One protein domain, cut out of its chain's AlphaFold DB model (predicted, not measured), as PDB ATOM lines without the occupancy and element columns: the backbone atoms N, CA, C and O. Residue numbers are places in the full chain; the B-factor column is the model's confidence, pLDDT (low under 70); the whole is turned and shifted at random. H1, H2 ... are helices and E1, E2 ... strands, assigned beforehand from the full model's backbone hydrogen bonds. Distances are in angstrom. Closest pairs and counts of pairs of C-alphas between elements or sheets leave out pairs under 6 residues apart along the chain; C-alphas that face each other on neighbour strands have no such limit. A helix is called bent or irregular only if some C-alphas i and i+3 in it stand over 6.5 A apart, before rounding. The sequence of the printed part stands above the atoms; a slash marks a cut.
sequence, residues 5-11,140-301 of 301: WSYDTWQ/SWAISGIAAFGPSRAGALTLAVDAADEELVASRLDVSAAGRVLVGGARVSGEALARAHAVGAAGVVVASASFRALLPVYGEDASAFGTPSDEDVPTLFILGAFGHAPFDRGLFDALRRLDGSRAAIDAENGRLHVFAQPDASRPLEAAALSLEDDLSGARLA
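AT A GLANCE: This is residues 5 to 11 and 140 to 301 of the 301 residues of an uncharacterized protein of Chloroflexi bacterium 13_1_40CM_4_68_4 (UniProt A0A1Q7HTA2). One long sheet of nine strands folds back on itself into two leaves that face each other, E1 E2 E9 E8 and E5 E6 E7 E3, with E4 as the hinge; it is curled like part of a barrel. H1 packs over E6 of the second leaf, with H2 next to H1, H3 sits beside the hinge strand E4, and the small hairpin of E10 and E11 lies past E7, at the end of a long link. The printed part has 169 residues, with three named helices and eleven named strands in the order E1 E2 E3 E4 E5 H1 E6 H2 E7 H3 E8 E9 E10 E11. The large sheet is mixed and runs E1 E2 E9 E8 E4 E5 E6 E7 E3; the class is mixed, helices and strands, though under half of the residues, 83 of 169, are in named elements. The whole is compact, with a radius of gyration of the C-alphas of 14.5 A, and spans 42 by 38 by 32 A.

IN THESE COORDINATES: Find C-alpha 5 at (-47.294, 30.436, 0.413); from there E1 runs to residue 11, 16.2 A away. After the cut, look for E2 at residues 140 to 144, E3 at 147 to 150 and E4 at 153 to 159, 16.6 A long. E5 holds residues 180 to 183. H1, residues 190 to 198, begins at C-alpha 190 at (-36.713, 36.435, -23.714) and is 12.2 A long. E6, residues 203 to 209, spans 13.9 A; then come H2 at 211 to 218, E7 at 236 to 242, H3 at 249 to 257, E8 at 262 to 266 and E9 at 271 to 275. E10, residues 289 to 291, and E11, residues 298 to 300, come last, E11 ending at C-alpha 300 at (-41.941, 45.171, -2.144).

HOW THE PARTS SIT: Begin at edge strand E1, antiparallel to E2, where N 6 and O 142 are 3.1 A apart. E2 and E9 are antiparallel, with N 274 and O 141 at 2.8 A. E8 and E9 form a hairpin, with N 266 and O 271 at 2.8 A. The pairing of E4 is staggered: residues 153 to 156 pair with E8, antiparallel, N 263 to O 155 at 2.8 A, and residues 156 to 159 with E5, parallel, N 181 to O 156 at 2.8 A. E5, H1, E6 and E6, H2, E7 are strand-helix-strand units, two parallel neighbour strands with a helix between, and both crossovers are right-handed; look at N 205 and O 182, 2.8 A, and N 237 and O 204, 2.8 A. E7 and edge strand E3 are antiparallel, with N 149 and O 236 at 2.8 A. H1 is on the sheet at a height of 9.2 A, over E6 and along it at 3 degrees on the local plane. H1 and H2 touch at Gly 190 and Ala 213, their closest C-alphas, 4.9 A apart, at a shallow tilt of 31 degrees, the same way. H2 only grazes the sheet and is only just irregular: C-alphas 213 and 216 are 6.6 A apart. H3 is on the sheet at a height of 7.8 A, over none of its strands, but only just: 2 of its 9 C-alphas fall on E4. In H1 and H3 every O i to N i+4 pair is within hydrogen-bond range; in H2, 2 of 4. E10 and E11 form a hairpin, with N 290 and O 299 at 2.8 A; the closest C-alphas of E7 and E10, Gly 240 and Leu 289, are 6.9 A apart.

THE WHOLE: The two C-alphas farthest apart, those of Glu 220 and Asp 279, are 43.0 A apart. Residues 12 to 139 are not printed, and C-alphas 11 and 140 are 10.6 A apart across the cut. The links E4 to E5, H2 to E7 and E9 to E10 are long. The mean pLDDT of the printed part is 92.5, and no printed residue is under 70; E10 has a mean of 75 and E11 of 76.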
ATOM      1  N   TRP A   5     -47.972  31.726   0.448       96.69
ATOM      2  CA  TRP A   5     -47.294  30.436   0.413       96.69
ATOM      3  C   TRP A   5     -47.809  29.578   1.567       96.69
ATOM      4  O   TRP A   5     -47.644  29.936   2.737       96.69
ATOM      5  N   SER A   6     -48.458  28.457   1.263       97.25
ATOM      6  CA  SER A   6     -49.045  27.580   2.281       97.25
ATOM      7  C   SER A   6     -49.086  26.123   1.849       97.25
ATOM      8  O   SER A   6     -49.162  25.822   0.661       97.25
ATOM      9  N   TYR A   7     -49.073  25.232   2.837       98.19
ATOM     10  CA  TYR A   7     -49.367  23.820   2.651       98.19
ATOM     11  C   TYR A   7     -50.864  23.586   2.813       98.19
ATOM     12  O   TYR A   7     -51.433  23.992   3.828       98.19
ATOM     13  N   ASP A   8     -51.485  22.940   1.833       97.69
ATOM     14  CA  ASP A   8     -52.895  22.558   1.887       97.69
ATOM     15  C   ASP A   8     -53.154  21.334   0.997       97.69
ATOM     16  O   ASP A   8     -52.270  20.884   0.261       97.69
ATOM     17  N   THR A   9     -54.374  20.809   1.068       98.00
ATOM     18  CA  THR A   9     -54.922  19.884   0.077       98.00
ATOM     19  C   THR A   9     -55.569  20.693  -1.038       98.00
ATOM     20  O   THR A   9     -56.527  21.431  -0.820       98.00
ATOM     21  N   TRP A  10     -55.032  20.561  -2.245       97.25
ATOM     22  CA  TRP A  10     -55.500  21.267  -3.427       97.25
ATOM     23  C   TRP A  10     -56.345  20.342  -4.279       97.25
ATOM     24  O   TRP A  10     -56.000  19.175  -4.451       97.25
ATOM     25  N   GLN A  11     -57.413  20.887  -4.849       97.06
ATOM     26  CA  GLN A  11     -58.226  20.213  -5.846       97.06
ATOM     27  C   GLN A  11     -58.170  21.019  -7.143       97.06
ATOM     28  O   GLN A  11     -58.475  22.213  -7.138       97.06
ATOM     29  N   SER A 140     -49.824  19.767  -1.221       98.50
ATOM     30  CA  SER A 140     -48.552  20.402  -1.575       98.50
ATOM     31  C   SER A 140     -48.408  21.764  -0.918       98.50
ATOM     32  O   SER A 140     -49.389  22.408  -0.533       98.50
ATOM     33  N   TRP A 141     -47.165  22.229  -0.848       98.56
ATOM     34  CA  TRP A 141     -46.913  23.651  -0.711       98.56
ATOM     35  C   TRP A 141     -47.250  24.352  -2.018       98.56
ATOM     36  O   TRP A 141     -46.837  23.885  -3.078       98.56
ATOM     37  N   ALA A 142     -47.968  25.469  -1.958       97.94
ATOM     38  CA  ALA A 142     -48.286  26.216  -3.161       97.94
ATOM     39  C   ALA A 142     -48.309  27.727  -2.957       97.94
ATOM     40  O   ALA A 142     -48.512  28.222  -1.848       97.94
ATOM     41  N   ILE A 143     -48.141  28.439  -4.070       97.12
ATOM     42  CA  ILE A 143     -48.346  29.882  -4.184       97.12
ATOM     43  C   ILE A 143     -48.960  30.224  -5.542       97.12
ATOM     44  O   ILE A 143     -48.631  29.614  -6.562       97.12
ATOM     45  N   SER A 144     -49.860  31.204  -5.545       95.06
ATOM     46  CA  SER A 144     -50.432  31.776  -6.764       95.06
ATOM     47  C   SER A 144     -49.530  32.863  -7.338       95.06
ATOM     48  O   SER A 144     -48.956  33.657  -6.595       95.06
ATOM     49  N   GLY A 145     -49.434  32.902  -8.660       92.75
ATOM     50  CA  GLY A 145     -48.747  33.953  -9.399       92.75
ATOM     51  C   GLY A 145     -49.743  34.893 -10.061       92.75
ATOM     52  O   GLY A 145     -50.955  34.699  -9.981       92.75
ATOM     53  N   ILE A 146     -49.222  35.912 -10.736       91.44
ATOM     54  CA  ILE A 146     -50.042  36.860 -11.497       91.44
ATOM     55  C   ILE A 146     -50.256  36.425 -12.949       91.44
ATOM     56  O   ILE A 146     -51.208  36.875 -13.581       91.44
ATOM     57  N   ALA A 147     -49.366  35.582 -13.483       93.25
ATOM     58  CA  ALA A 147     -49.430  35.102 -14.855       93.25
ATOM     59  C   ALA A 147     -48.653  33.793 -15.021       93.25
ATOM     60  O   ALA A 147     -47.596  33.590 -14.415       93.25
ATOM     61  N   ALA A 148     -49.153  32.938 -15.906       95.38
ATOM     62  CA  ALA A 148     -48.461  31.749 -16.374       95.38
ATOM     63  C   ALA A 148     -48.567  31.644 -17.900       95.38
ATOM     64  O   ALA A 148     -49.595  31.982 -18.487       95.38
ATOM     65  N   PHE A 149     -47.506  31.184 -18.549       95.75
ATOM     66  CA  PHE A 149     -47.439  31.025 -19.997       95.75
ATOM     67  C   PHE A 149     -46.977  29.622 -20.358       95.75
ATOM     68  O   PHE A 149     -46.153  29.035 -19.653       95.75
ATOM     69  N   GLY A 150     -47.473  29.130 -21.491       94.94
ATOM     70  CA  GLY A 150     -47.140  27.808 -21.993       94.94
ATOM     71  C   GLY A 150     -47.861  26.690 -21.237       94.94
ATOM     72  O   GLY A 150     -48.866  26.936 -20.561       94.94
ATOM     73  N   PRO A 151     -47.381  25.449 -21.377       94.56
ATOM     74  CA  PRO A 151     -48.053  24.293 -20.809       94.56
ATOM     75  C   PRO A 151     -47.733  24.083 -19.339       94.56
ATOM     76  O   PRO A 151     -46.647  24.417 -18.864       94.56
ATOM     77  N   SER A 152     -48.648  23.420 -18.632       95.12
ATOM     78  CA  SER A 152     -48.358  22.890 -17.303       95.12
ATOM     79  C   SER A 152     -47.256  21.829 -17.387       95.12
ATOM     80  O   SER A 152     -47.259  20.942 -18.258       95.12
ATOM     81  N   ARG A 153     -46.272  21.939 -16.496       96.81
ATOM     82  CA  ARG A 153     -45.065  21.103 -16.492       96.81
ATOM     83  C   ARG A 153     -44.618  20.818 -15.068       96.81
ATOM     84  O   ARG A 153     -44.744  21.664 -14.188       96.81
ATOM     85  N   ALA A 154     -44.064  19.627 -14.872       97.94
ATOM     86  CA  ALA A 154     -43.511  19.178 -13.605       97.94
ATOM     87  C   ALA A 154     -42.040  18.793 -13.765       97.94
ATOM     88  O   ALA A 154     -41.611  18.379 -14.843       97.94
ATOM     89  N   GLY A 155     -41.275  18.929 -12.689       98.12
ATOM     90  CA  GLY A 155     -39.844  18.664 -12.673       98.12
ATOM     91  C   GLY A 155     -39.250  18.783 -11.276       98.12
ATOM     92  O   GLY A 155     -39.960  19.039 -10.305       98.12
ATOM     93  N   ALA A 156     -37.937  18.603 -11.165       98.25
ATOM     94  CA  ALA A 156     -37.230  18.912  -9.924       98.25
ATOM     95  C   ALA A 156     -37.065  20.432  -9.795       98.25
ATOM     96  O   ALA A 156     -36.603  21.081 -10.735       98.25
ATOM     97  N   LEU A 157     -37.438  20.997  -8.650       98.50
ATOM     98  CA  LEU A 157     -37.196  22.396  -8.329       98.50
ATOM     99  C   LEU A 157     -35.686  22.631  -8.272       98.50
ATOM    100  O   LEU A 157     -34.951  21.834  -7.687       98.50
ATOM    101  N   THR A 158     -35.197  23.682  -8.917       98.12
ATOM    102  CA  THR A 158     -33.769  24.007  -8.915       98.12
ATOM    103  C   THR A 158     -33.546  25.506  -8.913       98.12
ATOM    104  O   THR A 158     -34.120  26.230  -9.725       98.12
ATOM    105  N   LEU A 159     -32.686  25.973  -8.019       96.81
ATOM    106  CA  LEU A 159     -32.237  27.362  -7.989       96.81
ATOM    107  C   LEU A 159     -31.304  27.617  -9.179       96.81
ATOM    108  O   LEU A 159     -30.228  27.033  -9.273       96.81
ATOM    109  N   ALA A 160     -31.729  28.479 -10.104       96.38
ATOM    110  CA  ALA A 160     -30.937  28.855 -11.278       96.38
ATOM    111  C   ALA A 160     -30.104  30.131 -11.053       96.38
ATOM    112  O   ALA A 160     -29.266  30.488 -11.882       96.38
ATOM    113  N   VAL A 161     -30.338  30.806  -9.929       96.12
ATOM    114  CA  VAL A 161     -29.639  32.011  -9.478       96.12
ATOM    115  C   VAL A 161     -29.262  31.881  -8.006       96.12
ATOM    116  O   VAL A 161     -29.860  31.091  -7.267       96.12
ATOM    117  N   ASP A 162     -28.274  32.658  -7.574       94.31
ATOM    118  CA  ASP A 162     -27.725  32.552  -6.221       94.31
ATOM    119  C   ASP A 162     -28.502  33.404  -5.208       94.31
ATOM    120  O   ASP A 162     -28.573  33.044  -4.027       94.31
ATOM    121  N   ALA A 163     -29.129  34.490  -5.674       94.31
ATOM    122  CA  ALA A 163     -29.864  35.442  -4.848       94.31
ATOM    123  C   ALA A 163     -31.199  35.889  -5.474       94.31
ATOM    124  O   ALA A 163     -31.427  35.791  -6.678       94.31
ATOM    125  N   ALA A 164     -32.091  36.392  -4.617       93.44
ATOM    126  CA  ALA A 164     -33.459  36.791  -4.960       93.44
ATOM    127  C   ALA A 164     -33.545  37.991  -5.927       93.44
ATOM    128  O   ALA A 164     -34.546  38.159  -6.623       93.44
ATOM    129  N   ASP A 165     -32.521  38.839  -5.953       92.25
ATOM    130  CA  ASP A 165     -32.409  40.039  -6.787       92.25
ATOM    131  C   ASP A 165     -31.651  39.808  -8.104       92.25
ATOM    132  O   ASP A 165     -31.608  40.700  -8.949       92.25
ATOM    133  N   GLU A 166     -31.092  38.614  -8.317       94.12
ATOM    134  CA  GLU A 166     -30.411  38.276  -9.566       94.12
ATOM    135  C   GLU A 166     -31.394  38.051 -10.720       94.12
ATOM    136  O   GLU A 166     -32.514  37.565 -10.541       94.12
ATOM    137  N   GLU A 167     -30.941  38.374 -11.932       94.06
ATOM    138  CA  GLU A 167     -31.647  38.046 -13.167       94.06
ATOM    139  C   GLU A 167     -31.167  36.700 -13.728       94.06
ATOM    140  O   GLU A 167     -29.966  36.407 -13.778       94.06
ATOM    141  N   LEU A 168     -32.104  35.894 -14.227       95.19
ATOM    142  CA  LEU A 168     -31.787  34.676 -14.957       95.19
ATOM    143  C   LEU A 168     -31.298  35.022 -16.366       95.19
ATOM    144  O   LEU A 168     -32.063  35.473 -17.223       95.19
ATOM    145  N   VAL A 169     -30.019  34.750 -16.615       94.88
ATOM    146  CA  VAL A 169     -29.342  34.993 -17.895       94.88
ATOM    147  C   VAL A 169     -29.053  33.693 -18.647       94.88
ATOM    148  O   VAL A 169     -28.833  32.641 -18.046       94.88
ATOM    149  N   ALA A 170     -28.997  33.768 -19.980       95.00
ATOM    150  CA  ALA A 170     -28.825  32.603 -20.853       95.00
ATOM    151  C   ALA A 170     -27.531  31.808 -20.590       95.00
ATOM    152  O   ALA A 170     -27.509  30.592 -20.764       95.00
ATOM    153  N   SER A 171     -26.464  32.469 -20.130       95.25
ATOM    154  CA  SER A 171     -25.178  31.831 -19.814       95.25
ATOM    155  C   SER A 171     -25.220  30.903 -18.595       95.25
ATOM    156  O   SER A 171     -24.346  30.050 -18.474       95.25
ATOM    157  N   ARG A 172     -26.229  31.029 -17.720       94.25
ATOM    158  CA  ARG A 172     -26.455  30.120 -16.582       94.25
ATOM    159  C   ARG A 172     -27.233  28.852 -16.976       94.25
ATOM    160  O   ARG A 172     -27.488  28.010 -16.125       94.25
ATOM    161  N   LEU A 173     -27.632  28.717 -18.244       96.81
ATOM    162  CA  LEU A 173     -28.515  27.649 -18.720       96.81
ATOM    163  C   LEU A 173     -27.783  26.671 -19.647       96.81
ATOM    164  O   LEU A 173     -27.465  26.965 -20.811       96.81
ATOM    165  N   ASP A 174     -27.585  25.464 -19.133       96.00
ATOM    166  CA  ASP A 174     -27.003  24.327 -19.836       96.00
ATOM    167  C   ASP A 174     -27.899  23.080 -19.737       96.00
ATOM    168  O   ASP A 174     -29.019  23.123 -19.231       96.00
ATOM    169  N   VAL A 175     -27.410  21.950 -20.250       96.06
ATOM    170  CA  VAL A 175     -28.150  20.678 -20.287       96.06
ATOM    171  C   VAL A 175     -28.511  20.121 -18.905       96.06
ATOM    172  O   VAL A 175     -29.386  19.263 -18.815       96.06
ATOM    173  N   SER A 176     -27.885  20.594 -17.822       96.38
ATOM    174  CA  SER A 176     -28.258  20.191 -16.462       96.38
ATOM    175  C   SER A 176     -29.645  20.699 -16.064       96.38
ATOM    176  O   SER A 176     -30.270  20.097 -15.191       96.38
ATOM    177  N   ALA A 177     -30.152  21.743 -16.736       97.19
ATOM    178  CA  ALA A 177     -31.492  22.292 -16.542       97.19
ATOM    179  C   ALA A 177     -32.616  21.380 -17.067       97.19
ATOM    180  O   ALA A 177     -33.782  21.598 -16.732       97.19
ATOM    181  N   ALA A 178     -32.288  20.368 -17.876       98.12
ATOM    182  CA  ALA A 178     -33.269  19.488 -18.495       98.12
ATOM    183  C   ALA A 178     -34.195  18.833 -17.454       98.12
ATOM    184  O   ALA A 178     -33.740  18.241 -16.474       98.12
ATOM    185  N   GLY A 179     -35.510  18.943 -17.664       97.88
ATOM    186  CA  GLY A 179     -36.534  18.393 -16.774       97.88
ATOM    187  C   GLY A 179     -36.671  19.101 -15.420       97.88
ATOM    188  O   GLY A 179     -37.341  18.574 -14.530       97.88
ATOM    189  N   ARG A 180     -36.051  20.275 -15.229       98.56
ATOM    190  CA  ARG A 180     -36.102  21.038 -13.971       98.56
ATOM    191  C   ARG A 180     -37.045  22.233 -14.046       98.56
ATOM    192  O   ARG A 180     -37.176  22.868 -15.091       98.56
ATOM    193  N   VAL A 181     -37.672  22.548 -12.916       98.62
ATOM    194  CA  VAL A 181     -38.407  23.799 -12.692       98.62
ATOM    195  C   VAL A 181     -37.435  24.790 -12.061       98.62
ATOM    196  O   VAL A 181     -37.033  24.636 -10.910       98.62
ATOM    197  N   LEU A 182     -37.016  25.781 -12.838       98.62
ATOM    198  CA  LEU A 182     -35.952  26.708 -12.477       98.62
ATOM    199  C   LEU A 182     -36.502  27.917 -11.723       98.62
ATOM    200  O   LEU A 182     -37.372  28.613 -12.236       98.62
ATOM    201  N   VAL A 183     -35.954  28.227 -10.552       98.06
ATOM    202  CA  VAL A 183     -36.220  29.491  -9.850       98.06
ATOM    203  C   VAL A 183     -35.184  30.514 -10.310       98.06
ATOM    204  O   VAL A 183     -34.002  30.386  -9.997       98.06
ATOM    205  N   GLY A 184     -35.628  31.495 -11.097       93.88
ATOM    206  CA  GLY A 184     -34.778  32.445 -11.820       93.88
ATOM    207  C   GLY A 184     -34.586  33.814 -11.163       93.88
ATOM    208  O   GLY A 184     -33.961  34.675 -11.769       93.88
ATOM    209  N   GLY A 185     -35.124  34.042  -9.961       91.81
ATOM    210  CA  GLY A 185     -34.956  35.309  -9.240       91.81
ATOM    211  C   GLY A 185     -35.797  36.460  -9.799       91.81
ATOM    212  O   GLY A 185     -36.939  36.264 -10.232       91.81
ATOM    213  N   ALA A 186     -35.257  37.675  -9.741       92.88
ATOM    214  CA  ALA A 186     -35.992  38.911  -9.985       92.88
ATOM    215  C   ALA A 186     -36.603  38.969 -11.387       92.88
ATOM    216  O   ALA A 186     -37.764  39.349 -11.547       92.88
ATOM    217  N   ARG A 187     -35.847  38.572 -12.417       93.81
ATOM    218  CA  ARG A 187     -36.282  38.730 -13.808       93.81
ATOM    219  C   ARG A 187     -35.710  37.679 -14.747       93.81
ATOM    220  O   ARG A 187     -34.598  37.205 -14.554       93.81
ATOM    221  N   VAL A 188     -36.451  37.376 -15.814       94.00
ATOM    222  CA  VAL A 188     -35.964  36.604 -16.970       94.00
ATOM    223  C   VAL A 188     -36.070  37.416 -18.265       94.00
ATOM    224  O   VAL A 188     -37.029  38.170 -18.475       94.00
ATOM    225  N   SER A 189     -35.076  37.273 -19.146       89.62
ATOM    226  CA  SER A 189     -35.106  37.822 -20.506       89.62
ATOM    227  C   SER A 189     -35.720  36.828 -21.502       89.62
ATOM    228  O   SER A 189     -35.719  35.621 -21.268       89.62
ATOM    229  N   GLY A 190     -36.207  37.314 -22.649       89.75
ATOM    230  CA  GLY A 190     -36.713  36.435 -23.714       89.75
ATOM    231  C   GLY A 190     -35.648  35.459 -24.235       89.75
ATOM    232  O   GLY A 190     -35.951  34.303 -24.505       89.75
ATOM    233  N   GLU A 191     -34.383  35.891 -24.293       92.56
ATOM    234  CA  GLU A 191     -33.246  35.038 -24.666       92.56
ATOM    235  C   GLU A 191     -33.011  33.919 -23.642       92.56
ATOM    236  O   GLU A 191     -32.882  32.757 -24.021       92.56
ATOM    237  N   ALA A 192     -32.991  34.249 -22.347       94.69
ATOM    238  CA  ALA A 192     -32.818  33.258 -21.289       94.69
ATOM    239  C   ALA A 192     -33.987  32.265 -21.257       94.69
ATOM    240  O   ALA A 192     -33.770  31.065 -21.121       94.69
ATOM    241  N   LEU A 193     -35.216  32.739 -21.459       95.81
ATOM    242  CA  LEU A 193     -36.398  31.885 -21.536       95.81
ATOM    243  C   LEU A 193     -36.347  30.928 -22.738       95.81
ATOM    244  O   LEU A 193     -36.566  29.727 -22.582       95.81
ATOM    245  N   ALA A 194     -35.997  31.435 -23.923       94.94
ATOM    246  CA  ALA A 194     -35.806  30.611 -25.115       94.94
ATOM    247  C   ALA A 194     -34.682  29.584 -24.912       94.94
ATOM    248  O   ALA A 194     -34.825  28.417 -25.279       94.94
ATOM    249  N   ARG A 195     -33.579  29.990 -24.270       96.88
ATOM    250  CA  ARG A 195     -32.474  29.094 -23.924       96.88
ATOM    251  C   ARG A 195     -32.910  28.006 -22.945       96.88
ATOM    252  O   ARG A 195     -32.550  26.856 -23.172       96.88
ATOM    253  N   ALA A 196     -33.680  28.344 -21.908       97.38
ATOM    254  CA  ALA A 196     -34.182  27.393 -20.913       97.38
ATOM    255  C   ALA A 196     -35.014  26.294 -21.582       97.38
ATOM    256  O   ALA A 196     -34.797  25.109 -21.336       97.38
ATOM    257  N   HIS A 197     -35.905  26.680 -22.493       96.94
ATOM    258  CA  HIS A 197     -36.686  25.730 -23.277       96.94
ATOM    259  C   HIS A 197     -35.812  24.885 -24.213       96.94
ATOM    260  O   HIS A 197     -35.945  23.666 -24.234       96.94
ATOM    261  N   ALA A 198     -34.850  25.496 -24.913       97.19
ATOM    262  CA  ALA A 198     -33.951  24.783 -25.824       97.19
ATOM    263  C   ALA A 198     -33.070  23.728 -25.127       97.19
ATOM    264  O   ALA A 198     -32.716  22.725 -25.744       97.19
ATOM    265  N   VAL A 199     -32.706  23.932 -23.855       97.88
ATOM    266  CA  VAL A 199     -31.977  22.933 -23.049       97.88
ATOM    267  C   VAL A 199     -32.904  21.939 -22.337       97.88
ATOM    268  O   VAL A 199     -32.428  21.077 -21.603       97.88
ATOM    269  N   GLY A 200     -34.217  22.033 -22.561       97.69
ATOM    270  CA  GLY A 200     -35.214  21.096 -22.052       97.69
ATOM    271  C   GLY A 200     -35.670  21.357 -20.618       97.69
ATOM    272  O   GLY A 200     -36.139  20.420 -19.970       97.69
ATOM    273  N   ALA A 201     -35.520  22.576 -20.087       98.38
ATOM    274  CA  ALA A 201     -36.074  22.915 -18.776       98.38
ATOM    275  C   ALA A 201     -37.592  22.689 -18.757       98.38
ATOM    276  O   ALA A 201     -38.291  23.002 -19.721       98.38
ATOM    277  N   ALA A 202     -38.106  22.156 -17.647       97.94
ATOM    278  CA  ALA A 202     -39.539  21.931 -17.482       97.94
ATOM    279  C   ALA A 202     -40.298  23.259 -17.357       97.94
ATOM    280  O   ALA A 202     -41.423  23.364 -17.824       97.94
ATOM    281  N   GLY A 203     -39.688  24.280 -16.756       98.06
ATOM    282  CA  GLY A 203     -40.251  25.625 -16.710       98.06
ATOM    283  C   GLY A 203     -39.408  26.583 -15.882       98.06
ATOM    284  O   GLY A 203     -38.437  26.175 -15.245       98.06
ATOM    285  N   VAL A 204     -39.780  27.860 -15.899       98.50
ATOM    286  CA  VAL A 204     -39.082  28.937 -15.188       98.50
ATOM    287  C   VAL A 204     -40.061  29.678 -14.276       98.50
ATOM    288  O   VAL A 204     -41.139  30.068 -14.711       98.50
ATOM    289  N   VAL A 205     -39.670  29.906 -13.025       98.25
ATOM    290  CA  VAL A 205     -40.379  30.702 -12.018       98.25
ATOM    291  C   VAL A 205     -39.574  31.967 -11.735       98.25
ATOM    292  O   VAL A 205     -38.410  31.881 -11.343       98.25
ATOM    293  N   VAL A 206     -40.186  33.141 -11.884       97.00
ATOM    294  CA  VAL A 206     -39.550  34.445 -11.619       97.00
ATOM    295  C   VAL A 206     -40.487  35.405 -10.901       97.00
ATOM    296  O   VAL A 206     -41.710  35.251 -10.928       97.00
ATOM    297  N   ALA A 207     -39.915  36.440 -10.290       95.06
ATOM    298  CA  ALA A 207     -40.698  37.540  -9.738       95.06
ATOM    299  C   ALA A 207     -41.302  38.414 -10.844       95.06
ATOM    300  O   ALA A 207     -42.458  38.827 -10.742       95.06
ATOM    301  N   SER A 208     -40.544  38.663 -11.915       93.25
ATOM    302  CA  SER A 208     -40.987  39.511 -13.015       93.25
ATOM    303  C   SER A 208     -40.465  39.106 -14.389       93.25
ATOM    304  O   SER A 208     -39.477  38.387 -14.534       93.25
ATOM    305  N   ALA A 209     -41.134  39.591 -15.431       92.31
ATOM    306  CA  ALA A 209     -40.647  39.506 -16.802       92.31
ATOM    307  C   ALA A 209     -41.056  40.750 -17.596       92.31
ATOM    308  O   ALA A 209     -42.100  41.356 -17.351       92.31
ATOM    309  N   SER A 210     -40.266  41.124 -18.603       88.75
ATOM    310  CA  SER A 210     -40.685  42.177 -19.531       88.75
ATOM    311  C   SER A 210     -41.712  41.616 -20.503       88.75
ATOM    312  O   SER A 210     -41.361  40.785 -21.333       88.75
ATOM    313  N   PHE A 211     -42.951  42.114 -20.455       87.31
ATOM    314  CA  PHE A 211     -44.017  41.659 -21.354       87.31
ATOM    315  C   PHE A 211     -43.619  41.763 -22.837       87.31
ATOM    316  O   PHE A 211     -43.811  40.830 -23.611       87.31
ATOM    317  N   ARG A 212     -42.936  42.850 -23.222       87.44
ATOM    318  CA  ARG A 212     -42.414  43.033 -24.586       87.44
ATOM    319  C   ARG A 212     -41.413  41.947 -24.995       87.44
ATOM    320  O   ARG A 212     -41.352  41.599 -26.167       87.44
ATOM    321  N   ALA A 213     -40.632  41.423 -24.051       86.31
ATOM    322  CA  ALA A 213     -39.689  40.337 -24.309       86.31
ATOM    323  C   ALA A 213     -40.374  38.964 -24.439       86.31
ATOM    324  O   ALA A 213     -39.738  38.027 -24.915       86.31
ATOM    325  N   LEU A 214     -41.644  38.849 -24.033       89.62
ATOM    326  CA  LEU A 214     -42.439  37.624 -24.137       89.62
ATOM    327  C   LEU A 214     -43.151  37.498 -25.495       89.62
ATOM    328  O   LEU A 214     -43.360  36.381 -25.957       89.62
ATOM    329  N   LEU A 215     -43.460  38.614 -26.172       89.56
ATOM    330  CA  LEU A 215     -44.145  38.606 -27.476       89.56
ATOM    331  C   LEU A 215     -43.433  37.761 -28.551       89.56
ATOM    332  O   LEU A 215     -44.108  36.982 -29.215       89.56
ATOM    333  N   PRO A 216     -42.093  37.810 -28.717       90.12
ATOM    334  CA  PRO A 216     -41.419  36.950 -29.695       90.12
ATOM    335  C   PRO A 216     -41.489  35.454 -29.362       90.12
ATOM    336  O   PRO A 216     -41.238  34.632 -30.238       90.12
ATOM    337  N   VAL A 217     -41.774  35.105 -28.103       91.25
ATOM    338  CA  VAL A 217     -41.830  33.721 -27.614       91.25
ATOM    339  C   VAL A 217     -43.247  33.158 -27.721       91.25
ATOM    340  O   VAL A 217     -43.414  32.023 -28.154       91.25
ATOM    341  N   TYR A 218     -44.257  33.944 -27.342       91.56
ATOM    342  CA  TYR A 218     -45.649  33.488 -27.234       91.56
ATOM    343  C   TYR A 218     -46.588  34.061 -28.304       91.56
ATOM    344  O   TYR A 218     -47.736  33.640 -28.395       91.56
ATOM    345  N   GLY A 219     -46.111  34.996 -29.127       89.88
ATOM    346  CA  GLY A 219     -46.889  35.631 -30.188       89.88
ATOM    347  C   GLY A 219     -47.776  36.787 -29.716       89.88
ATOM    348  O   GLY A 219     -47.761  37.194 -28.555       89.88
ATOM    349  N   GLU A 220     -48.551  37.325 -30.657       85.50
ATOM    350  CA  GLU A 220     -49.416  38.502 -30.463       85.50
ATOM    351  C   GLU A 220     -50.647  38.218 -29.583       85.50
ATOM    352  O   GLU A 220     -51.220  39.143 -29.015       85.50
ATOM    353  N   ASP A 221     -51.029  36.947 -29.424       83.50
ATOM    354  CA  ASP A 221     -52.138  36.526 -28.556       83.50
ATOM    355  C   ASP A 221     -51.734  36.457 -27.067       83.50
ATOM    356  O   ASP A 221     -52.548  36.121 -26.200       83.50
ATOM    357  N   ALA A 222     -50.470  36.763 -26.744       87.31
ATOM    358  CA  ALA A 222     -50.002  36.820 -25.369       87.31
ATOM    359  C   ALA A 222     -50.765  37.892 -24.578       87.31
ATOM    360  O   ALA A 222     -50.941  39.021 -25.036       87.31
ATOM    361  N   SER A 223     -51.177  37.563 -23.352       87.12
ATOM    362  CA  SER A 223     -51.880  38.500 -22.470       87.12
ATOM    363  C   SER A 223     -51.131  38.716 -21.159       87.12
ATOM    364  O   SER A 223     -50.403  37.842 -20.686       87.12
ATOM    365  N   ALA A 224     -51.340  39.870 -20.521       83.56
ATOM    366  CA  ALA A 224     -50.795  40.137 -19.189       83.56
ATOM    367  C   ALA A 224     -51.390  39.217 -18.101       83.56
ATOM    368  O   ALA A 224     -50.860  39.144 -17.003       83.56
ATOM    369  N   PHE A 225     -52.465  38.483 -18.392       83.12
ATOM    370  CA  PHE A 225     -53.025  37.482 -17.481       83.12
ATOM    371  C   PHE A 225     -52.424  36.086 -17.701       83.12
ATOM    372  O   PHE A 225     -52.836  35.125 -17.058       83.12
ATOM    373  N   GLY A 226     -51.437  35.972 -18.594       88.06
ATOM    374  CA  GLY A 226     -50.886  34.701 -19.035       88.06
ATOM    375  C   GLY A 226     -51.553  34.171 -20.302       88.06
ATOM    376  O   GLY A 226     -52.547  34.718 -20.793       88.06
ATOM    377  N   THR A 227     -50.977  33.090 -20.818       89.00
ATOM    378  CA  THR A 227     -51.481  32.328 -21.968       89.00
ATOM    379  C   THR A 227     -51.173  30.844 -21.737       89.00
ATOM    380  O   THR A 227     -50.175  30.333 -22.263       89.00
ATOM    381  N   PRO A 228     -51.973  30.147 -20.907       87.62
ATOM    382  CA  PRO A 228     -51.883  28.698 -20.769       87.62
ATOM    383  C   PRO A 228     -52.124  28.039 -22.129       87.62
ATOM    384  O   PRO A 228     -53.005  28.455 -22.883       87.62
ATOM    385  N   SER A 229     -51.311  27.048 -22.469       87.56
ATOM    386  CA  SER A 229     -51.291  26.463 -23.809       87.56
ATOM    387  C   SER A 229     -50.787  25.031 -23.757       87.56
ATOM    388  O   SER A 229     -49.877  24.749 -23.000       87.56
ATOM    389  N   ASP A 230     -51.303  24.139 -24.599       83.38
ATOM    390  CA  ASP A 230     -50.743  22.785 -24.749       83.38
ATOM    391  C   ASP A 230     -49.616  22.717 -25.794       83.38
ATOM    392  O   ASP A 230     -49.104  21.635 -26.091       83.38
ATOM    393  N   GLU A 231     -49.267  23.848 -26.411       87.56
ATOM    394  CA  GLU A 231     -48.207  23.925 -27.413       87.56
ATOM    395  C   GLU A 231     -46.827  23.747 -26.775       87.56
ATOM    396  O   GLU A 231     -46.609  24.026 -25.594       87.56
ATOM    397  N   ASP A 232     -45.874  23.271 -27.576       90.81
ATOM    398  CA  ASP A 232     -44.490  23.107 -27.143       90.81
ATOM    399  C   ASP A 232     -43.760  24.456 -27.180       90.81
ATOM    400  O   ASP A 232     -43.015  24.775 -28.103       90.81
ATOM    401  N   VAL A 233     -44.066  25.282 -26.183       93.81
ATOM    402  CA  VAL A 233     -43.470  26.597 -25.939       93.81
ATOM    403  C   VAL A 233     -42.903  26.641 -24.514       93.81
ATOM    404  O   VAL A 233     -43.278  25.810 -23.678       93.81
ATOM    405  N   PRO A 234     -42.005  27.587 -24.185       96.25
ATOM    406  CA  PRO A 234     -41.437  27.675 -22.843       96.25
ATOM    407  C   PRO A 234     -42.518  27.840 -21.764       96.25
ATOM    408  O   PRO A 234     -43.382  28.707 -21.886       96.25
ATOM    409  N   THR A 235     -42.441  27.083 -20.670       97.44
ATOM    410  CA  THR A 235     -43.303  27.308 -19.500       97.44
ATOM    411  C   THR A 235     -42.706  28.398 -18.612       97.44
ATOM    412  O   THR A 235     -41.581  28.256 -18.124       97.44
ATOM    413  N   LEU A 236     -43.457  29.473 -18.372       97.50
ATOM    414  CA  LEU A 236     -43.052  30.596 -17.520       97.50
ATOM    415  C   LEU A 236     -44.123  30.873 -16.469       97.50
ATOM    416  O   LEU A 236     -45.296  31.008 -16.799       97.50
ATOM    417  N   PHE A 237     -43.707  31.038 -15.219       97.56
ATOM    418  CA  PHE A 237     -44.554  31.430 -14.105       97.56
ATOM    419  C   PHE A 237     -44.040  32.720 -13.468       97.56
ATOM    420  O   PHE A 237     -42.881  32.800 -13.054       97.56
ATOM    421  N   ILE A 238     -44.902  33.734 -13.401       95.69
ATOM    422  CA  ILE A 238     -44.574  35.064 -12.885       95.69
ATOM    423  C   ILE A 238     -45.334  35.282 -11.581       95.69
ATOM    424  O   ILE A 238     -46.565  35.320 -11.559       95.69
ATOM    425  N   LEU A 239     -44.592  35.454 -10.493       93.31
ATOM    426  CA  LEU A 239     -45.160  35.622  -9.158       93.31
ATOM    427  C   LEU A 239     -45.628  37.051  -8.878       93.31
ATOM    428  O   LEU A 239     -46.597  37.239  -8.152       93.31
ATOM    429  N   GLY A 240     -44.922  38.043  -9.419       86.00
ATOM    430  CA  GLY A 240     -45.002  39.415  -8.940       86.00
ATOM    431  C   GLY A 240     -45.591  40.415  -9.927       86.00
ATOM    432  O   GLY A 240     -46.696  40.913  -9.721       86.00
ATOM    433  N   ALA A 241     -44.827  40.774 -10.961       86.69
ATOM    434  CA  ALA A 241     -45.164  41.887 -11.855       86.69
ATOM    435  C   ALA A 241     -44.604  41.714 -13.276       86.69
ATOM    436  O   ALA A 241     -43.712  40.905 -13.523       86.69
ATOM    437  N   PHE A 242     -45.077  42.537 -14.211       86.50
ATOM    438  CA  PHE A 242     -44.380  42.755 -15.479       86.50
ATOM    439  C   PHE A 242     -43.431  43.951 -15.366       86.50
ATOM    440  O   PHE A 242     -43.731  44.916 -14.672       86.50
ATOM    441  N   GLY A 243     -42.299  43.890 -16.068       85.50
ATOM    442  CA  GLY A 243     -41.217  44.871 -15.965       85.50
ATOM    443  C   GLY A 243     -40.070  44.326 -15.121       85.50
ATOM    444  O   GLY A 243     -39.473  43.311 -15.492       85.50
ATOM    445  N   HIS A 244     -39.769  45.011 -14.021       83.94
ATOM    446  CA  HIS A 244     -38.788  44.599 -13.024       83.94
ATOM    447  C   HIS A 244     -39.443  44.575 -11.640       83.94
ATOM    448  O   HIS A 244     -40.133  45.522 -11.267       83.94
ATOM    449  N   ALA A 245     -39.238  43.491 -10.898       86.12
ATOM    450  CA  ALA A 245     -39.602  43.383  -9.494       86.12
ATOM    451  C   ALA A 245     -38.631  42.444  -8.769       86.12
ATOM    452  O   ALA A 245     -38.206  41.442  -9.352       86.12
ATOM    453  N   PRO A 246     -38.302  42.720  -7.498       85.25
ATOM    454  CA  PRO A 246     -37.503  41.810  -6.690       85.25
ATOM    455  C   PRO A 246     -38.298  40.544  -6.351       85.25
ATOM    456  O   PRO A 246     -39.515  40.583  -6.152       85.25
ATOM    457  N   PHE A 247     -37.599  39.419  -6.218       91.50
ATOM    458  CA  PHE A 247     -38.197  38.215  -5.648       91.50
ATOM    459  C   PHE A 247     -38.325  38.377  -4.128       91.50
ATOM    460  O   PHE A 247     -37.381  38.807  -3.460       91.50
ATOM    461  N   ASP A 248     -39.490  38.037  -3.569       93.06
ATOM    462  CA  ASP A 248     -39.700  38.067  -2.119       93.06
ATOM    463  C   ASP A 248     -38.668  37.168  -1.421       93.06
ATOM    464  O   ASP A 248     -38.595  35.966  -1.679       93.06
ATOM    465  N   ARG A 249     -37.848  37.749  -0.540       92.94
ATOM    466  CA  ARG A 249     -36.732  37.027   0.089       92.94
ATOM    467  C   ARG A 249     -37.208  35.845   0.932       92.94
ATOM    468  O   ARG A 249     -36.576  34.795   0.911       92.94
ATOM    469  N   GLY A 250     -38.330  35.994   1.640       93.94
ATOM    470  CA  GLY A 250     -38.888  34.929   2.470       93.94
ATOM    471  C   GLY A 250     -39.332  33.730   1.637       93.94
ATOM    472  O   GLY A 250     -39.039  32.585   1.995       93.94
ATOM    473  N   LEU A 251     -39.989  33.991   0.507       95.44
ATOM    474  CA  LEU A 251     -40.387  32.977  -0.460       95.44
ATOM    475  C   LEU A 251     -39.182  32.361  -1.176       95.44
ATOM    476  O   LEU A 251     -39.121  31.142  -1.306       95.44
ATOM    477  N   PHE A 252     -38.212  33.170  -1.608       96.19
ATOM    478  CA  PHE A 252     -36.990  32.676  -2.246       96.19
ATOM    479  C   PHE A 252     -36.241  31.715  -1.316       96.19
ATOM    480  O   PHE A 252     -35.895  30.609  -1.721       96.19
ATOM    481  N   ASP A 253     -36.079  32.082  -0.043       96.06
ATOM    482  CA  ASP A 253     -35.462  31.223   0.971       96.06
ATOM    483  C   ASP A 253     -36.282  29.953   1.236       96.06
ATOM    484  O   ASP A 253     -35.718  28.895   1.525       96.06
ATOM    485  N   ALA A 254     -37.615  30.032   1.161       96.81
ATOM    486  CA  ALA A 254     -38.482  28.863   1.263       96.81
ATOM    487  C   ALA A 254     -38.284  27.900   0.090       96.81
ATOM    488  O   ALA A 254     -38.111  26.707   0.326       96.81
ATOM    489  N   LEU A 255     -38.234  28.408  -1.142       97.25
ATOM    490  CA  LEU A 255     -37.964  27.605  -2.335       97.25
ATOM    491  C   LEU A 255     -36.539  27.040  -2.328       97.25
ATOM    492  O   LEU A 255     -36.350  25.878  -2.664       97.25
ATOM    493  N   ARG A 256     -35.550  27.811  -1.855       96.75
ATOM    494  CA  ARG A 256     -34.158  27.360  -1.692       96.75
ATOM    495  C   ARG A 256     -34.034  26.168  -0.746       96.75
ATOM    496  O   ARG A 256     -33.251  25.263  -1.007       96.75
ATOM    497  N   ARG A 257     -34.800  26.141   0.351       96.94
ATOM    498  CA  ARG A 257     -34.840  24.981   1.266       96.94
ATOM    499  C   ARG A 257     -35.469  23.736   0.637       96.94
ATOM    500  O   ARG A 257     -35.225  22.641   1.129       96.94
ATOM    501  N   LEU A 258     -36.263  23.913  -0.417       97.88
ATOM    502  CA  LEU A 258     -36.941  22.850  -1.159       97.88
ATOM    503  C   LEU A 258     -36.242  22.533  -2.491       97.88
ATOM    504  O   LEU A 258     -36.826  21.884  -3.359       97.88
ATOM    505  N   ASP A 259     -35.001  22.991  -2.673       97.25
ATOM    506  CA  ASP A 259     -34.192  22.641  -3.838       97.25
ATOM    507  C   ASP A 259     -34.083  21.113  -3.974       97.25
ATOM    508  O   ASP A 259     -33.861  20.387  -3.002       97.25
ATOM    509  N   GLY A 260     -34.320  20.608  -5.185       97.19
ATOM    510  CA  GLY A 260     -34.390  19.178  -5.480       97.19
ATOM    511  C   GLY A 260     -35.743  18.509  -5.200       97.19
ATOM    512  O   GLY A 260     -35.955  17.392  -5.676       97.19
ATOM    513  N   SER A 261     -36.683  19.156  -4.498       98.12
ATOM    514  CA  SER A 261     -38.056  18.642  -4.369       98.12
ATOM    515  C   SER A 261     -38.763  18.608  -5.726       98.12
ATOM    516  O   SER A 261     -38.466  19.397  -6.621       98.12
ATOM    517  N   ARG A 262     -39.744  17.714  -5.891       97.88
ATOM    518  CA  ARG A 262     -40.617  17.750  -7.072       97.88
ATOM    519  C   ARG A 262     -41.494  18.999  -7.015       97.88
ATOM    520  O   ARG A 262     -42.014  19.349  -5.956       97.88
ATOM    521  N   ALA A 263     -41.688  19.636  -8.157       98.50
ATOM    522  CA  ALA A 263     -42.546  20.797  -8.310       98.50
ATOM    523  C   ALA A 263     -43.310  20.741  -9.633       98.50
ATOM    524  O   ALA A 263     -42.883  20.078 -10.581       98.50
ATOM    525  N   ALA A 264     -44.428  21.454  -9.700       98.44
ATOM    526  CA  ALA A 264     -45.211  21.618 -10.911       98.44
ATOM    527  C   ALA A 264     -45.716  23.051 -11.050       98.44
ATOM    528  O   ALA A 264     -46.203  23.646 -10.091       98.44
ATOM    529  N   ILE A 265     -45.609  23.590 -12.260       98.25
ATOM    530  CA  ILE A 265     -46.288  24.816 -12.658       98.25
ATOM    531  C   ILE A 265     -47.633  24.388 -13.245       98.25
ATOM    532  O   ILE A 265     -47.674  23.779 -14.316       98.25
ATOM    533  N   ASP A 266     -48.713  24.692 -12.532       96.75
ATOM    534  CA  ASP A 266     -50.081  24.637 -13.035       96.75
ATOM    535  C   ASP A 266     -50.364  25.958 -13.753       96.75
ATOM    536  O   ASP A 266     -50.719  26.968 -13.135       96.75
ATOM    537  N   ALA A 267     -50.121  25.971 -15.064       94.69
ATOM    538  CA  ALA A 267     -50.290  27.170 -15.868       94.69
ATOM    539  C   ALA A 267     -51.767  27.570 -15.980       94.69
ATOM    540  O   ALA A 267     -52.077  28.757 -15.973       94.69
ATOM    541  N   GLU A 268     -52.677  26.594 -16.024       91.81
ATOM    542  CA  GLU A 268     -54.114  26.829 -16.177       91.81
ATOM    543  C   GLU A 268     -54.708  27.534 -14.951       91.81
ATOM    544  O   GLU A 268     -55.488  28.473 -15.098       91.81
ATOM    545  N   ASN A 269     -54.277  27.149 -13.746       92.38
ATOM    546  CA  ASN A 269     -54.744  27.759 -12.495       92.38
ATOM    547  C   ASN A 269     -53.788  28.816 -11.918       92.38
ATOM    548  O   ASN A 269     -54.033  29.337 -10.825       92.38
ATOM    549  N   GLY A 270     -52.694  29.132 -12.619       94.56
ATOM    550  CA  GLY A 270     -51.730  30.155 -12.211       94.56
ATOM    551  C   GLY A 270     -51.070  29.854 -10.863       94.56
ATOM    552  O   GLY A 270     -51.004  30.726  -9.988       94.56
ATOM    553  N   ARG A 271     -50.584  28.624 -10.675       96.38
ATOM    554  CA  ARG A 271     -50.076  28.147  -9.383       96.38
ATOM    555  C   ARG A 271     -48.777  27.360  -9.521       96.38
ATOM    556  O   ARG A 271     -48.623  26.544 -10.421       96.38
ATOM    557  N   LEU A 272     -47.857  27.571  -8.585       98.06
ATOM    558  CA  LEU A 272     -46.694  26.706  -8.392       98.06
ATOM    559  C   LEU A 272     -46.978  25.760  -7.228       98.06
ATOM    560  O   LEU A 272     -47.269  26.229  -6.129       98.06
ATOM    561  N   HIS A 273     -46.837  24.462  -7.467       98.50
ATOM    562  CA  HIS A 273     -46.882  23.406  -6.463       98.50
ATOM    563  C   HIS A 273     -45.476  22.884  -6.184       98.50
ATOM    564  O   HIS A 273     -44.707  22.650  -7.114       98.50
ATOM    565  N   VAL A 274     -45.154  22.653  -4.915       98.56
ATOM    566  CA  VAL A 274     -43.943  21.957  -4.474       98.56
ATOM    567  C   VAL A 274     -44.353  20.809  -3.557       98.56
ATOM    568  O   VAL A 274     -44.956  21.004  -2.496       98.56
ATOM    569  N   PHE A 275     -44.045  19.590  -3.990       98.25
ATOM    570  CA  PHE A 275     -44.438  18.347  -3.335       98.25
ATOM    571  C   PHE A 275     -43.399  17.991  -2.270       98.25
ATOM    572  O   PHE A 275     -42.432  17.268  -2.511       98.25
ATOM    573  N   ALA A 276     -43.591  18.559  -1.084       97.50
ATOM    574  CA  ALA A 276     -42.774  18.329   0.099       97.50
ATOM    575  C   ALA A 276     -43.668  18.208   1.336       97.50
ATOM    576  O   ALA A 276     -44.819  18.639   1.314       97.50
ATOM    577  N   GLN A 277     -43.138  17.628   2.413       96.19
ATOM    578  CA  GLN A 277     -43.884  17.438   3.657       96.19
ATOM    579  C   GLN A 277     -44.294  18.787   4.298       96.19
ATOM    580  O   GLN A 277     -43.628  19.808   4.072       96.19
ATOM    581  N   PRO A 278     -45.361  18.819   5.121       96.31
ATOM    582  CA  PRO A 278     -45.834  20.045   5.773       96.31
ATOM    583  C   PRO A 278     -44.817  20.717   6.707       96.31
ATOM    584  O   PRO A 278     -44.982  21.881   7.046       96.31
ATOM    585  N   ASP A 279     -43.792  20.007   7.166       96.00
ATOM    586  CA  ASP A 279     -42.732  20.516   8.044       96.00
ATOM    587  C   ASP A 279     -41.483  20.991   7.276       96.00
ATOM    588  O   ASP A 279     -40.609  21.638   7.852       96.00
ATOM    589  N   ALA A 280     -41.414  20.738   5.964       95.81
ATOM    590  CA  ALA A 280     -40.295  21.144   5.111       95.81
ATOM    591  C   ALA A 280     -40.236  22.668   4.871       95.81
ATOM    592  O   ALA A 280     -39.218  23.209   4.434       95.81
ATOM    593  N   SER A 281     -41.327  23.385   5.153       96.69
ATOM    594  CA  SER A 281     -41.398  24.844   5.081       96.69
ATOM    595  C   SER A 281     -42.386  25.385   6.121       96.69
ATOM    596  O   SER A 281     -42.855  24.661   6.995       96.69
ATOM    597  N   ARG A 282     -42.686  26.683   6.065       95.69
ATOM    598  CA  ARG A 282     -43.689  27.332   6.920       95.69
ATOM    599  C   ARG A 282     -44.559  28.271   6.088       95.69
ATOM    600  O   ARG A 282     -44.050  28.796   5.097       95.69
ATOM    601  N   PRO A 283     -45.825  28.515   6.471       96.06
ATOM    602  CA  PRO A 283     -46.658  29.478   5.769       96.06
ATOM    603  C   PRO A 283     -46.052  30.882   5.803       96.06
ATOM    604  O   PRO A 283     -45.490  31.294   6.821       96.06
ATOM    605  N   LEU A 284     -46.169  31.602   4.692       94.56
ATOM    606  CA  LEU A 284     -45.669  32.964   4.523       94.56
ATOM    607  C   LEU A 284     -46.689  33.765   3.709       94.56
ATOM    608  O   LEU A 284     -47.280  33.245   2.763       94.56
ATOM    609  N   GLU A 285     -46.870  35.029   4.063       91.44
ATOM    610  CA  GLU A 285     -47.499  36.013   3.182       91.44
ATOM    611  C   GLU A 285     -46.381  36.636   2.348       91.44
ATOM    612  O   GLU A 285     -45.431  37.174   2.921       91.44
ATOM    613  N   ALA A 286     -46.446  36.515   1.022       81.19
ATOM    614  CA  ALA A 286     -45.486  37.185   0.153       81.19
ATOM    615  C   ALA A 286     -45.698  38.696   0.261       81.19
ATOM    616  O   ALA A 286     -46.841  39.166   0.281       81.19
ATOM    617  N   ALA A 287     -44.610  39.465   0.328       79.75
ATOM    618  CA  ALA A 287     -44.729  40.909   0.434       79.75
ATOM    619  C   ALA A 287     -45.542  41.466  -0.744       79.75
ATOM    620  O   ALA A 287     -45.372  41.075  -1.904       79.75
ATOM    621  N   ALA A 288     -46.471  42.370  -0.430       75.88
ATOM    622  CA  ALA A 288     -47.282  43.009  -1.450       75.88
ATOM    623  C   ALA A 288     -46.378  43.832  -2.374       75.88
ATOM    624  O   ALA A 288     -45.408  44.432  -1.925       75.88
ATOM    625  N   LEU A 289     -46.699  43.878  -3.663       75.56
ATOM    626  CA  LEU A 289     -45.982  44.730  -4.602       75.56
ATOM    627  C   LEU A 289     -46.660  46.093  -4.710       75.56
ATOM    628  O   LEU A 289     -47.883  46.185  -4.820       75.56
ATOM    629  N   SER A 290     -45.845  47.143  -4.701       74.00
ATOM    630  CA  SER A 290     -46.237  48.515  -5.018       74.00
ATOM    631  C   SER A 290     -45.541  48.950  -6.299       74.00
ATOM    632  O   SER A 290     -44.365  48.646  -6.491       74.00
ATOM    633  N   LEU A 291     -46.249  49.675  -7.163       76.56
ATOM    634  CA  LEU A 291     -45.635  50.281  -8.345       76.56
ATOM    635  C   LEU A 291     -44.602  51.330  -7.922       76.56
ATOM    636  O   LEU A 291     -44.774  52.014  -6.908       76.56
ATOM    637  N   GLU A 292     -43.527  51.429  -8.692       75.69
ATOM    638  CA  GLU A 292     -42.590  52.544  -8.591       75.69
ATOM    639  C   GLU A 292     -43.244  53.837  -9.094       75.69
ATOM    640  O   GLU A 292     -44.162  53.804  -9.918       75.69
ATOM    641  N   ASP A 293     -42.778  54.983  -8.592       77.81
ATOM    642  CA  ASP A 293     -43.384  56.289  -8.887       77.81
ATOM    643  C   ASP A 293     -43.329  56.641 -10.385       77.81
ATOM    644  O   ASP A 293     -44.187  57.361 -10.893       77.81
ATOM    645  N   ASP A 294     -42.335  56.113 -11.104       77.69
ATOM    646  CA  ASP A 294     -42.152  56.299 -12.544       77.69
ATOM    647  C   ASP A 294     -42.847  55.224 -13.400       77.69
ATOM    648  O   ASP A 294     -42.750  55.256 -14.629       77.69
ATOM    649  N   LEU A 295     -43.567  54.292 -12.761       72.56
ATOM    650  CA  LEU A 295     -44.266  53.164 -13.382       72.56
ATOM    651  C   LEU A 295     -43.350  52.229 -14.195       72.56
ATOM    652  O   LEU A 295     -43.839  51.466 -15.034       72.56
ATOM    653  N   SER A 296     -42.033  52.278 -13.971       72.12
ATOM    654  CA  SER A 296     -41.062  51.457 -14.699       72.12
ATOM    655  C   SER A 296     -40.910  50.044 -14.118       72.12
ATOM    656  O   SER A 296     -40.516  49.117 -14.838       72.12
ATOM    657  N   GLY A 297     -41.308  49.855 -12.857       74.44
ATOM    658  CA  GLY A 297     -41.232  48.584 -12.146       74.44
ATOM    659  C   GLY A 297     -42.130  48.503 -10.913       74.44
ATOM    660  O   GLY A 297     -43.046  49.306 -10.702       74.44
ATOM    661  N   ALA A 298     -41.876  47.478 -10.100       76.06
ATOM    662  CA  ALA A 298     -42.533  47.263  -8.823       76.06
ATOM    663  C   ALA A 298     -41.513  46.959  -7.719       76.06
ATOM    664  O   ALA A 298     -40.504  46.292  -7.933       76.06
ATOM    665  N   ARG A 299     -41.829  47.399  -6.503       75.38
ATOM    666  CA  ARG A 299     -41.061  47.166  -5.275       75.38
ATOM    667  C   ARG A 299     -41.900  46.418  -4.247       75.38
ATOM    668  O   ARG A 299     -43.126  46.496  -4.279       75.38
ATOM    669  N   LEU A 300     -41.248  45.732  -3.310       75.12
ATOM    670  CA  LEU A 300     -41.941  45.171  -2.144       75.12
ATOM    671  C   LEU A 300     -42.421  46.320  -1.246       75.12
ATOM    672  O   LEU A 300     -41.695  47.302  -1.056       75.12
ATOM    673  N   ALA A 301     -43.654  46.203  -0.761       71.06
ATOM    674  CA  ALA A 301     -44.316  47.131   0.150       71.06
ATOM    675  C   ALA A 301     -43.920  46.883   1.609       71.06
ATOM    676  O   ALA A 301     -43.697  45.704   1.972       71.06
TER     677      ALA A 301